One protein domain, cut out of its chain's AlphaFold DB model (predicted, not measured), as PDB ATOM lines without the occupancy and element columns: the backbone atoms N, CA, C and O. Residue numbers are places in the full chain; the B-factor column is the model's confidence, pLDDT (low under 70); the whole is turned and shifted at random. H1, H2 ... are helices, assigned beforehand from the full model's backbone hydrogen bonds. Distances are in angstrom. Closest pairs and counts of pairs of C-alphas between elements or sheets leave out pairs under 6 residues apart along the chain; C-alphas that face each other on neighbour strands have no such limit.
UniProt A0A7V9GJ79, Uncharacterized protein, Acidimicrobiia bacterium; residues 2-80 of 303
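What this domain is: This is residues 2 to 80 of the 303 residues of an uncharacterized protein of Acidimicrobiia bacterium (UniProt A0A7V9GJ79). One longer helix, H1, lies in the middle of a rounded cluster of helices: H3 and H4 cross it nearly at right angles, while H5 and H6 pack on the part of it made by residues 2 to 7. The four-residue H2 packs on H3, and residues 18 to 25 fold back from the end of H1 to reach it. The printed part has 79 residues with six named helices, H1 to H6 in order along the chain, and no named strand; the class is all helix. It is compact, with a radius of gyration of the C-alphas of 11.7 A and spans of 32 by 29 by 23 A.

How they stand to each other: Begin at the hub, H1, residues 2 to 17, which touches four other helices. With residues 2 to 9 alone it touches H3, residues 39 to 51, about perpendicular at 74 degrees; look at the closest C-alphas, Leu 5 and Ala 45, 6.1 A apart. With residues 7 to 11 alone it touches H4, residues 53 to 61, about perpendicular at 82 degrees, the C-alphas of Ala 8 and Val 59 closest at 5.6 A. With residues 2 to 4 alone it touches H6, residues 70 to 77, at a steep tilt of 42 degrees, the same way; the closest C-alphas, Ala 4 and Gly 72, are 5.2 A apart. H4 and H6 touch at a steep tilt of 49 degrees, opposite ways, closest at the C-alphas of Ala 60 and Thr 77, 5.8 A. The packing of these four pairs is mostly crossed, with no shallow tilt among them. H5, residues 65 to 68, touches H1, the C-alphas of Pro 3 and Leu 68 closest at 5.2 A. H2, residues 26 to 29, touches H3, the C-alphas of Leu 28 and Ala 45 closest at 6.8 A. H3 and H4 only just touch, only at the corner, with 3 pairs of C-alphas within 8 A; Leu 49 and Arg 56 are closest, their C-alphas 5.2 A apart. Every O i to N i+4 pair is within hydrogen-bond range in H1, H4 and H6, and 7 of 9 are in H3; H2 and H5 are too short for such a pair.

Where its parts are: Find C-alpha 2 at (-14.212, -128.607, 35.974); from there H1 runs 23.1 A to C-alpha 17 at (-36.746, -124.364, 32.931). H3 measures 19.4 A, H4 12.3 A and H6 10.5 A, the last ending at C-alpha 77, (-18.879, -120.800, 48.546).

The domain as a whole: The C-alphas of Arg 33 and Pro 80 are the two farthest apart, at 35.4 A. The printed part has no cut and no long link. Its mean pLDDT is 95.3, and no printed residue is under 70.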
ATOM      1  N   ARG A   2     -13.249-128.232  37.027       92.50
ATOM      2  CA  ARG A   2     -14.212-128.607  35.974       92.50
ATOM      3  C   ARG A   2     -15.610-129.009  36.504       92.50
ATOM      4  O   ARG A   2     -16.569-128.444  35.986       92.50
ATOM      5  N   PRO A   3     -15.745-129.834  37.565       94.25
ATOM      6  CA  PRO A   3     -17.061-130.201  38.108       94.25
ATOM      7  C   PRO A   3     -17.908-129.002  38.558       94.25
ATOM      8  O   PRO A   3     -19.097-128.945  38.266       94.25
ATOM      9  N   ALA A   4     -17.295-127.997  39.194       95.25
ATOM     10  CA  ALA A   4     -17.984-126.772  39.620       95.25
ATOM     11  C   ALA A   4     -18.521-125.954  38.434       95.25
ATOM     12  O   ALA A   4     -19.636-125.437  38.483       95.25
ATOM     13  N   LEU A   5     -17.751-125.868  37.344       95.88
ATOM     14  CA  LEU A   5     -18.161-125.147  36.135       95.88
ATOM     15  C   LEU A   5     -19.274-125.885  35.375       95.88
ATOM     16  O   LEU A   5     -20.187-125.255  34.845       95.88
ATOM     17  N   GLU A   6     -19.226-127.217  35.338       95.19
ATOM     18  CA  GLU A   6     -20.278-128.041  34.735       95.19
ATOM     19  C   GLU A   6     -21.573-127.988  35.560       95.19
ATOM     20  O   GLU A   6     -22.657-127.827  34.994       95.19
ATOM     21  N   ALA A   7     -21.472-128.009  36.892       95.56
ATOM     22  CA  ALA A   7     -22.618-127.833  37.776       95.56
ATOM     23  C   ALA A   7     -23.268-126.449  37.622       95.56
ATOM     24  O   ALA A   7     -24.492-126.351  37.575       95.56
ATOM     25  N   ALA A   8     -22.479-125.385  37.441       96.19
ATOM     26  CA  ALA A   8     -23.019-124.056  37.160       96.19
ATOM     27  C   ALA A   8     -23.865-124.022  35.877       96.19
ATOM     28  O   ALA A   8     -24.930-123.405  35.849       96.19
ATOM     29  N   MET A   9     -23.442-124.733  34.829       95.44
ATOM     30  CA  MET A   9     -24.228-124.864  33.597       95.44
ATOM     31  C   MET A   9     -25.520-125.656  33.813       95.44
ATOM     32  O   MET A   9     -26.558-125.291  33.258       95.44
ATOM     33  N   ALA A  10     -25.475-126.713  34.628       95.62
ATOM     34  CA  ALA A  10     -26.662-127.484  34.988       95.62
ATOM     35  C   ALA A  10     -27.677-126.630  35.768       95.62
ATOM     36  O   ALA A  10     -28.860-126.630  35.432       95.62
ATOM     37  N   VAL A  11     -27.212-125.835  36.736       96.88
ATOM     38  CA  VAL A  11     -28.050-124.903  37.510       96.88
ATOM     39  C   VAL A  11     -28.633-123.808  36.618       96.88
ATOM     40  O   VAL A  11     -29.823-123.524  36.711       96.88
ATOM     41  N   ALA A  12     -27.843-123.232  35.707       96.44
ATOM     42  CA  ALA A  12     -28.341-122.244  34.748       96.44
ATOM     43  C   ALA A  12     -29.439-122.816  33.836       96.44
ATOM     44  O   ALA A  12     -30.442-122.153  33.587       96.44
ATOM     45  N   ARG A  13     -29.274-124.059  33.366       95.94
ATOM     46  CA  ARG A  13     -30.284-124.746  32.548       95.94
ATOM     47  C   ARG A  13     -31.554-125.046  33.345       95.94
ATOM     48  O   ARG A  13     -32.643-124.817  32.833       95.94
ATOM     49  N   SER A  14     -31.405-125.526  34.579       95.81
ATOM     50  CA  SER A  14     -32.528-125.796  35.486       95.81
ATOM     51  C   SER A  14     -33.313-124.518  35.812       95.81
ATOM     52  O   SER A  14     -34.537-124.515  35.758       95.81
ATOM     53  N   GLY A  15     -32.616-123.399  36.044       95.69
ATOM     54  CA  GLY A  15     -33.238-122.098  36.305       95.69
ATOM     55  C   GLY A  15     -34.088-121.577  35.143       95.69
ATOM     56  O   GLY A  15     -35.209-121.129  35.369       95.69
ATOM     57  N   GLU A  16     -33.606-121.698  33.902       96.00
ATOM     58  CA  GLU A  16     -34.372-121.317  32.697       96.00
ATOM     59  C   GLU A  16     -35.620-122.196  32.487       96.00
ATOM     60  O   GLU A  16     -36.580-121.762  31.859       96.00
ATOM     61  N   GLN A  17     -35.622-123.423  33.018       95.25
ATOM     62  CA  GLN A  17     -36.746-124.364  32.931       95.25
ATOM     63  C   GLN A  17     -37.720-124.273  34.121       95.25
ATOM     64  O   GLN A  17     -38.783-124.893  34.085       95.25
ATOM     65  N   ALA A  18     -37.380-123.528  35.177       95.25
ATOM     66  CA  ALA A  18     -38.209-123.391  36.371       95.25
ATOM     67  C   ALA A  18     -39.471-122.541  36.116       95.25
ATOM     68  O   ALA A  18     -39.552-121.778  35.156       95.25
ATOM     69  N   THR A  19     -40.472-122.654  36.996       93.81
ATOM     70  CA  THR A  19     -41.689-121.820  36.973       93.81
ATOM     71  C   THR A  19     -41.850-121.117  38.329       93.81
ATOM     72  O   THR A  19     -42.145-121.802  39.309       93.81
ATOM     73  N   PRO A  20     -41.669-119.781  38.423       91.75
ATOM     74  CA  PRO A  20     -41.295-118.846  37.351       91.75
ATOM     75  C   PRO A  20     -39.837-119.028  36.867       91.75
ATOM     76  O   PRO A  20     -38.988-119.453  37.656       91.75
ATOM     77  N   PRO A  21     -39.529-118.705  35.591       93.19
ATOM     78  CA  PRO A  21     -38.195-118.891  35.032       93.19
ATOM     79  C   PRO A  21     -37.201-117.919  35.658       93.19
ATOM     80  O   PRO A  21     -37.453-116.720  35.801       93.19
ATOM     81  N   VAL A  22     -36.039-118.454  36.002       96.00
ATOM     82  CA  VAL A  22     -34.933-117.715  36.591       96.00
ATOM     83  C   VAL A  22     -33.870-117.532  35.501       96.00
ATOM     84  O   VAL A  22     -33.214-118.508  35.135       96.00
ATOM     85  N   PRO A  23     -33.672-116.312  34.961       93.62
ATOM     86  CA  PRO A  23     -32.854-116.120  33.771       93.62
ATOM     87  C   PRO A  23     -31.385-116.466  34.032       93.62
ATOM     88  O   PRO A  23     -30.786-116.057  35.035       93.62
ATOM     89  N   ALA A  24     -30.794-117.192  33.087       94.12
ATOM     90  CA  ALA A  24     -29.376-117.488  33.068       94.12
ATOM     91  C   ALA A  24     -28.561-116.248  32.656       94.12
ATOM     92  O   ALA A  24     -29.037-115.416  31.870       94.12
ATOM     93  N   PRO A  25     -27.300-116.140  33.111       96.25
ATOM     94  CA  PRO A  25     -26.406-115.070  32.688       96.25
ATOM     95  C   PRO A  25     -26.258-115.021  31.162       96.25
ATOM     96  O   PRO A  25     -26.054-116.050  30.510       96.25
ATOM     97  N   GLY A  26     -26.327-113.820  30.580       94.38
ATOM     98  CA  GLY A  26     -26.381-113.627  29.124       94.38
ATOM     99  C   GLY A  26     -25.233-114.300  28.363       94.38
ATOM    100  O   GLY A  26     -25.463-114.942  27.339       94.38
ATOM    101  N   ALA A  27     -24.017-114.244  28.913       95.62
ATOM    102  CA  ALA A  27     -22.830-114.868  28.325       95.62
ATOM    103  C   ALA A  27     -22.914-116.407  28.241       95.62
ATOM    104  O   ALA A  27     -22.264-117.011  27.386       95.62
ATOM    105  N   LEU A  28     -23.732-117.052  29.085       95.44
ATOM    106  CA  LEU A  28     -23.902-118.509  29.103       95.44
ATOM    107  C   LEU A  28     -25.025-119.008  28.202       95.44
ATOM    108  O   LEU A  28     -24.964-120.157  27.765       95.44
ATOM    109  N   LYS A  29     -26.011-118.166  27.864       94.69
ATOM    110  CA  LYS A  29     -27.220-118.578  27.127       94.69
ATOM    111  C   LYS A  29     -26.913-119.352  25.845       94.69
ATOM    112  O   LYS A  29     -27.496-120.405  25.599       94.69
ATOM    113  N   ARG A  30     -25.928-118.893  25.062       94.50
ATOM    114  CA  ARG A  30     -25.500-119.561  23.817       94.50
ATOM    115  C   ARG A  30     -25.002-120.993  24.043       94.50
ATOM    116  O   ARG A  30     -25.091-121.813  23.128       94.50
ATOM    117  N   TYR A  31     -24.464-121.285  25.224       94.56
ATOM    118  CA  TYR A  31     -23.845-122.564  25.553       94.56
ATOM    119  C   TYR A  31     -24.796-123.543  26.256       94.56
ATOM    120  O   TYR A  31     -24.508-124.737  26.289       94.56
ATOM    121  N   LEU A  32     -25.951-123.084  26.756       94.12
ATOM    122  CA  LEU A  32     -26.915-123.935  27.474       94.12
ATOM    123  C   LEU A  32     -27.501-125.063  26.614       94.12
ATOM    124  O   LEU A  32     -27.889-126.099  27.155       94.12
ATOM    125  N   ARG A  33     -27.510-124.888  25.288       93.38
ATOM    126  CA  ARG A  33     -27.986-125.878  24.308       93.38
ATOM    127  C   ARG A  33     -27.046-127.068  24.090       93.38
ATOM    128  O   ARG A  33     -27.464-128.056  23.499       93.38
ATOM    129  N   PHE A  34     -25.785-126.990  24.521       91.81
ATOM    130  CA  PHE A  34     -24.848-128.101  24.345       91.81
ATOM    131  C   PHE A  34     -25.037-129.156  25.436       91.81
ATOM    132  O   PHE A  34     -25.062-128.835  26.624       91.81
ATOM    133  N   ALA A  35     -25.120-130.428  25.037       87.12
ATOM    134  CA  ALA A  35     -25.204-131.550  25.974       87.12
ATOM    135  C   ALA A  35     -23.943-131.662  26.849       87.12
ATOM    136  O   ALA A  35     -24.041-131.882  28.053       87.12
ATOM    137  N   ARG A  36     -22.765-131.436  26.252       88.56
ATOM    138  CA  ARG A  36     -21.465-131.402  26.928       88.56
ATOM    139  C   ARG A  36     -20.794-130.054  26.699       88.56
ATOM    140  O   ARG A  36     -20.823-129.528  25.588       88.56
ATOM    141  N   LEU A  37     -20.185-129.508  27.747       88.25
ATOM    142  CA  LEU A  37     -19.553-128.198  27.681       88.25
ATOM    143  C   LEU A  37     -18.197-128.288  26.953       88.25
ATOM    144  O   LEU A  37     -17.337-129.060  27.388       88.25
ATOM    145  N   PRO A  38     -17.983-127.531  25.861       91.88
ATOM    146  CA  PRO A  38     -16.684-127.470  25.201       91.88
ATOM    147  C   PRO A  38     -15.692-126.671  26.058       91.88
ATOM    148  O   PRO A  38     -16.084-125.732  26.754       91.88
ATOM    149  N   ASP A  39     -14.402-126.994  25.979       90.69
ATOM    150  CA  ASP A  39     -13.377-126.385  26.841       90.69
ATOM    151  C   ASP A  39     -13.326-124.839  26.787       90.69
ATOM    152  O   ASP A  39     -13.212-124.220  27.847       90.69
ATOM    153  N   PRO A  40     -13.525-124.161  25.633       89.88
ATOM    154  CA  PRO A  40     -13.610-122.698  25.594       89.88
ATOM    155  C   PRO A  40     -14.750-122.114  26.443       89.88
ATOM    156  O   PRO A  40     -14.635-121.002  26.959       89.88
ATOM    157  N   ALA A  41     -15.849-122.853  26.619       93.31
ATOM    158  CA  ALA A  41     -16.984-122.403  27.418       93.31
ATOM    159  C   ALA A  41     -16.723-122.518  28.931       93.31
ATOM    160  O   ALA A  41     -17.332-121.771  29.696       93.31
ATOM    161  N   LEU A  42     -15.769-123.352  29.372       94.19
ATOM    162  CA  LEU A  42     -15.332-123.395  30.777       94.19
ATOM    163  C   LEU A  42     -14.722-122.055  31.212       94.19
ATOM    164  O   LEU A  42     -14.985-121.584  32.316       94.19
ATOM    165  N   GLY A  43     -13.944-121.414  30.334       94.75
ATOM    166  CA  GLY A  43     -13.363-120.097  30.609       94.75
ATOM    167  C   GLY A  43     -14.421-119.001  30.760       94.75
ATOM    168  O   GLY A  43     -14.275-118.121  31.605       94.75
ATOM    169  N   ILE A  44     -15.503-119.073  29.980       95.81
ATOM    170  CA  ILE A  44     -16.627-118.129  30.060       95.81
ATOM    171  C   ILE A  44     -17.443-118.378  31.332       95.81
ATOM    172  O   ILE A  44     -17.729-117.433  32.058       95.81
ATOM    173  N   ALA A  45     -17.758-119.639  31.643       95.44
ATOM    174  CA  ALA A  45     -18.448-120.012  32.878       95.44
ATOM    175  C   ALA A  45     -17.692-119.568  34.129       95.44
ATOM    176  O   ALA A  45     -18.312-119.078  35.070       95.44
ATOM    177  N   ARG A  46     -16.357-119.665  34.116       96.75
ATOM    178  CA  ARG A  46     -15.521-119.144  35.201       96.75
ATOM    179  C   ARG A  46     -15.713-117.639  35.390       96.75
ATOM    180  O   ARG A  46     -16.053-117.234  36.494       96.75
ATOM    181  N   ARG A  47     -15.552-116.841  34.328       96.88
ATOM    182  CA  ARG A  47     -15.710-115.375  34.398       96.88
ATOM    183  C   ARG A  47     -17.097-114.978  34.889       96.88
ATOM    184  O   ARG A  47     -17.220-114.186  35.806       96.88
ATOM    185  N   VAL A  48     -18.140-115.613  34.356       97.31
ATOM    186  CA  VAL A  48     -19.524-115.352  34.774       97.31
ATOM    187  C   VAL A  48     -19.734-115.625  36.264       97.31
ATOM    188  O   VAL A  48     -20.398-114.843  36.931       97.31
ATOM    189  N   LEU A  49     -19.169-116.706  36.804       97.00
ATOM    190  CA  LEU A  49     -19.244-116.992  38.240       97.00
ATOM    191  C   LEU A  49     -18.412-116.030  39.089       97.00
ATOM    192  O   LEU A  49     -18.714-115.862  40.267       97.00
ATOM    193  N   GLU A  50     -17.356-115.437  38.540       96.25
ATOM    194  CA  GLU A  50     -16.553-114.420  39.221       96.25
ATOM    195  C   GLU A  50     -17.301-113.081  39.274       96.25
ATOM    196  O   GLU A  50     -17.421-112.514  40.365       96.25
ATOM    197  N   ASP A  51     -17.880-112.664  38.146       97.38
ATOM    198  CA  ASP A  51     -18.561-111.379  37.953       97.38
ATOM    199  C   ASP A  51     -19.977-111.343  38.566       97.38
ATOM    200  O   ASP A  51     -20.404-110.317  39.096       97.38
ATOM    201  N   ASP A  52     -20.718-112.458  38.532       97.50
ATOM    202  CA  ASP A  52     -22.097-112.557  39.031       97.50
ATOM    203  C   ASP A  52     -22.155-113.324  40.364       97.50
ATOM    204  O   ASP A  52     -22.298-114.552  40.428       97.50
ATOM    205  N   ALA A  53     -22.059-112.573  41.467       96.31
ATOM    206  CA  ALA A  53     -22.114-113.127  42.819       96.31
ATOM    207  C   ALA A  53     -23.465-113.786  43.152       96.31
ATOM    208  O   ALA A  53     -23.490-114.778  43.883       96.31
ATOM    209  N   ALA A  54     -24.578-113.277  42.608       96.25
ATOM    210  CA  ALA A  54     -25.906-113.836  42.846       96.25
ATOM    211  C   ALA A  54     -26.057-115.192  42.144       96.25
ATOM    212  O   ALA A  54     -26.552-116.157  42.729       96.25
ATOM    213  N   PHE A  55     -25.571-115.302  40.906       97.69
ATOM    214  CA  PHE A  55     -25.510-116.579  40.210       97.69
ATOM    215  C   PHE A  55     -24.591-117.570  40.921       97.69
ATOM    216  O   PHE A  55     -25.017-118.698  41.161       97.69
ATOM    217  N   ARG A  56     -23.394-117.151  41.346       97.75
ATOM    218  CA  ARG A  56     -22.492-118.004  42.133       97.75
ATOM    219  C   ARG A  56     -23.153-118.524  43.414       97.75
ATOM    220  O   ARG A  56     -23.066-119.720  43.683       97.75
ATOM    221  N   ALA A  57     -23.865-117.672  44.156       96.88
ATOM    222  CA  ALA A  57     -24.591-118.074  45.364       96.88
ATOM    223  C   ALA A  57     -25.683-119.119  45.074       96.88
ATOM    224  O   ALA A  57     -25.789-120.108  45.797       96.88
ATOM    225  N   ARG A  58     -26.447-118.962  43.981       97.31
ATOM    226  CA  ARG A  58     -27.432-119.971  43.544       97.31
ATOM    227  C   ARG A  58     -26.776-121.309  43.213       97.31
ATOM    228  O   ARG A  58     -27.287-122.353  43.602       97.31
ATOM    229  N   VAL A  59     -25.641-121.285  42.512       97.81
ATOM    230  CA  VAL A  59     -24.896-122.511  42.187       97.81
ATOM    231  C   VAL A  59     -24.397-123.188  43.461       97.81
ATOM    232  O   VAL A  59     -24.553-124.397  43.600       97.81
ATOM    233  N   ALA A  60     -23.866-122.421  44.414       97.31
ATOM    234  CA  ALA A  60     -23.411-122.936  45.701       97.31
ATOM    235  C   ALA A  60     -24.548-123.559  46.533       97.31
ATOM    236  O   ALA A  60     -24.336-124.581  47.173       97.31
ATOM    237  N   GLN A  61     -25.756-122.987  46.502       97.00
ATOM    238  CA  GLN A  61     -26.932-123.546  47.188       97.00
ATOM    239  C   GLN A  61     -27.429-124.849  46.553       97.00
ATOM    240  O   GLN A  61     -27.921-125.732  47.249       97.00
ATOM    241  N   ALA A  62     -27.314-124.967  45.231       97.19
ATOM    242  CA  ALA A  62     -27.795-126.122  44.479       97.19
ATOM    243  C   ALA A  62     -26.789-127.288  44.417       97.19
ATOM    244  O   ALA A  62     -27.096-128.318  43.818       97.19
ATOM    245  N   THR A  63     -25.587-127.135  44.982       97.94
ATOM    246  CA  THR A  63     -24.501-128.119  44.876       97.94
ATOM    247  C   THR A  63     -23.923-128.485  46.236       97.94
ATOM    248  O   THR A  63     -23.964-127.704  47.182       97.94
ATOM    249  N   THR A  64     -23.368-129.693  46.345       97.38
ATOM    250  CA  THR A  64     -22.713-130.171  47.572       97.38
ATOM    251  C   THR A  64     -21.212-130.358  47.379       97.38
ATOM    252  O   THR A  64     -20.718-130.518  46.262       97.38
ATOM    253  N   GLU A  65     -20.463-130.377  48.482       96.75
ATOM    254  CA  GLU A  65     -19.016-130.618  48.452       96.75
ATOM    255  C   GLU A  65     -18.667-131.968  47.810       96.75
ATOM    256  O   GLU A  65     -17.756-132.042  46.988       96.75
ATOM    257  N   ALA A  66     -19.445-133.014  48.100       96.38
ATOM    258  CA  ALA A  66     -19.255-134.340  47.515       96.38
ATOM    259  C   ALA A  66     -19.399-134.345  45.980       96.38
ATOM    260  O   ALA A  66     -18.710-135.103  45.304       96.38
ATOM    261  N   GLN A  67     -20.261-133.488  45.416       95.94
ATOM    262  CA  GLN A  67     -20.456-133.389  43.965       95.94
ATOM    263  C   GLN A  67     -19.305-132.661  43.261       95.94
ATOM    264  O   GLN A  67     -18.974-132.979  42.119       95.94
ATOM    265  N   LEU A  68     -18.714-131.655  43.912       96.19
ATOM    266  CA  LEU A  68     -17.750-130.748  43.276       96.19
ATOM    267  C   LEU A  68     -16.292-131.025  43.649       96.19
ATOM    268  O   LEU A  68     -15.375-130.538  42.974       96.19
ATOM    269  N   GLY A  69     -16.091-131.773  44.731       96.38
ATOM    270  CA  GLY A  69     -14.834-131.873  45.453       96.38
ATOM    271  C   GLY A  69     -14.519-130.601  46.247       96.38
ATOM    272  O   GLY A  69     -15.023-129.511  45.958       96.38
ATOM    273  N   ARG A  70     -13.606-130.733  47.216       96.56
ATOM    274  CA  ARG A  70     -13.229-129.663  48.153       96.56
ATOM    275  C   ARG A  70     -12.844-128.353  47.459       96.56
ATOM    276  O   ARG A  70     -13.425-127.311  47.736       96.56
ATOM    277  N   ALA A  71     -11.921-128.409  46.495       96.12
ATOM    278  CA  ALA A  71     -11.451-127.217  45.784       96.12
ATOM    279  C   ALA A  71     -12.548-126.519  44.962       96.12
ATOM    280  O   ALA A  71     -12.573-125.294  44.874       96.12
ATOM    281  N   GLY A  72     -13.449-127.289  44.340       95.81
ATOM    282  CA  GLY A  72     -14.562-126.728  43.573       95.81
ATOM    283  C   GLY A  72     -15.597-126.062  44.476       95.81
ATOM    284  O   GLY A  72     -16.092-124.987  44.146       95.81
ATOM    285  N   TRP A  73     -15.874-126.682  45.623       97.31
ATOM    286  CA  TRP A  73     -16.784-126.153  46.629       97.31
ATOM    287  C   TRP A  73     -16.245-124.869  47.275       97.31
ATOM    288  O   TRP A  73     -16.938-123.858  47.229       97.31
ATOM    289  N   LEU A  74     -14.993-124.864  47.757       97.00
ATOM    290  CA  LEU A  74     -14.342-123.686  48.358       97.00
ATOM    291  C   LEU A  74     -14.363-122.462  47.434       97.00
ATOM    292  O   LEU A  74     -14.666-121.354  47.874       97.00
ATOM    293  N   TRP A  75     -14.087-122.661  46.143       95.94
ATOM    294  CA  TRP A  75     -14.083-121.579  45.156       95.94
ATOM    295  C   TRP A  75     -15.478-120.984  44.896       95.94
ATOM    296  O   TRP A  75     -15.600-119.788  44.605       95.94
ATOM    297  N   LEU A  76     -16.535-121.797  45.011       96.44
ATOM    298  CA  LEU A  76     -17.921-121.350  44.850       96.44
ATOM    299  C   LEU A  76     -18.469-120.670  46.107       96.44
ATOM    300  O   LEU A  76     -19.066-119.599  45.996       96.44
ATOM    301  N   THR A  77     -18.296-121.282  47.281       96.38
ATOM    302  CA  THR A  77     -18.879-120.800  48.546       96.38
ATOM    303  C   THR A  77     -18.086-119.657  49.165       96.38
ATOM    304  O   THR A  77     -18.674-118.819  49.843       96.38
ATOM    305  N   ARG A  78     -16.773-119.592  48.904       96.69
ATOM    306  CA  ARG A  78     -15.842-118.576  49.418       96.69
ATOM    307  C   ARG A  78     -16.002-118.280  50.924       96.69
ATOM    308  O   ARG A  78     -16.134-117.110  51.295       96.69
ATOM    309  N   PRO A  79     -16.014-119.300  51.808       96.50
ATOM    310  CA  PRO A  79     -16.090-119.076  53.248       96.50
ATOM    311  C   PRO A  79     -14.880-118.266  53.745       96.50
ATOM    312  O   PRO A  79     -13.843-118.245  53.085       96.50
ATOM    313  N   PRO A  80     -14.957-117.601  54.908       96.88
ATOM    314  CA  PRO A  80     -13.799-116.917  55.479       96.88
ATOM    315  C   PRO A  80     -12.569-117.839  55.531       96.88
ATOM    316  O   PRO A  80     -12.656-118.955  56.035       96.88
TER     317      PRO A  80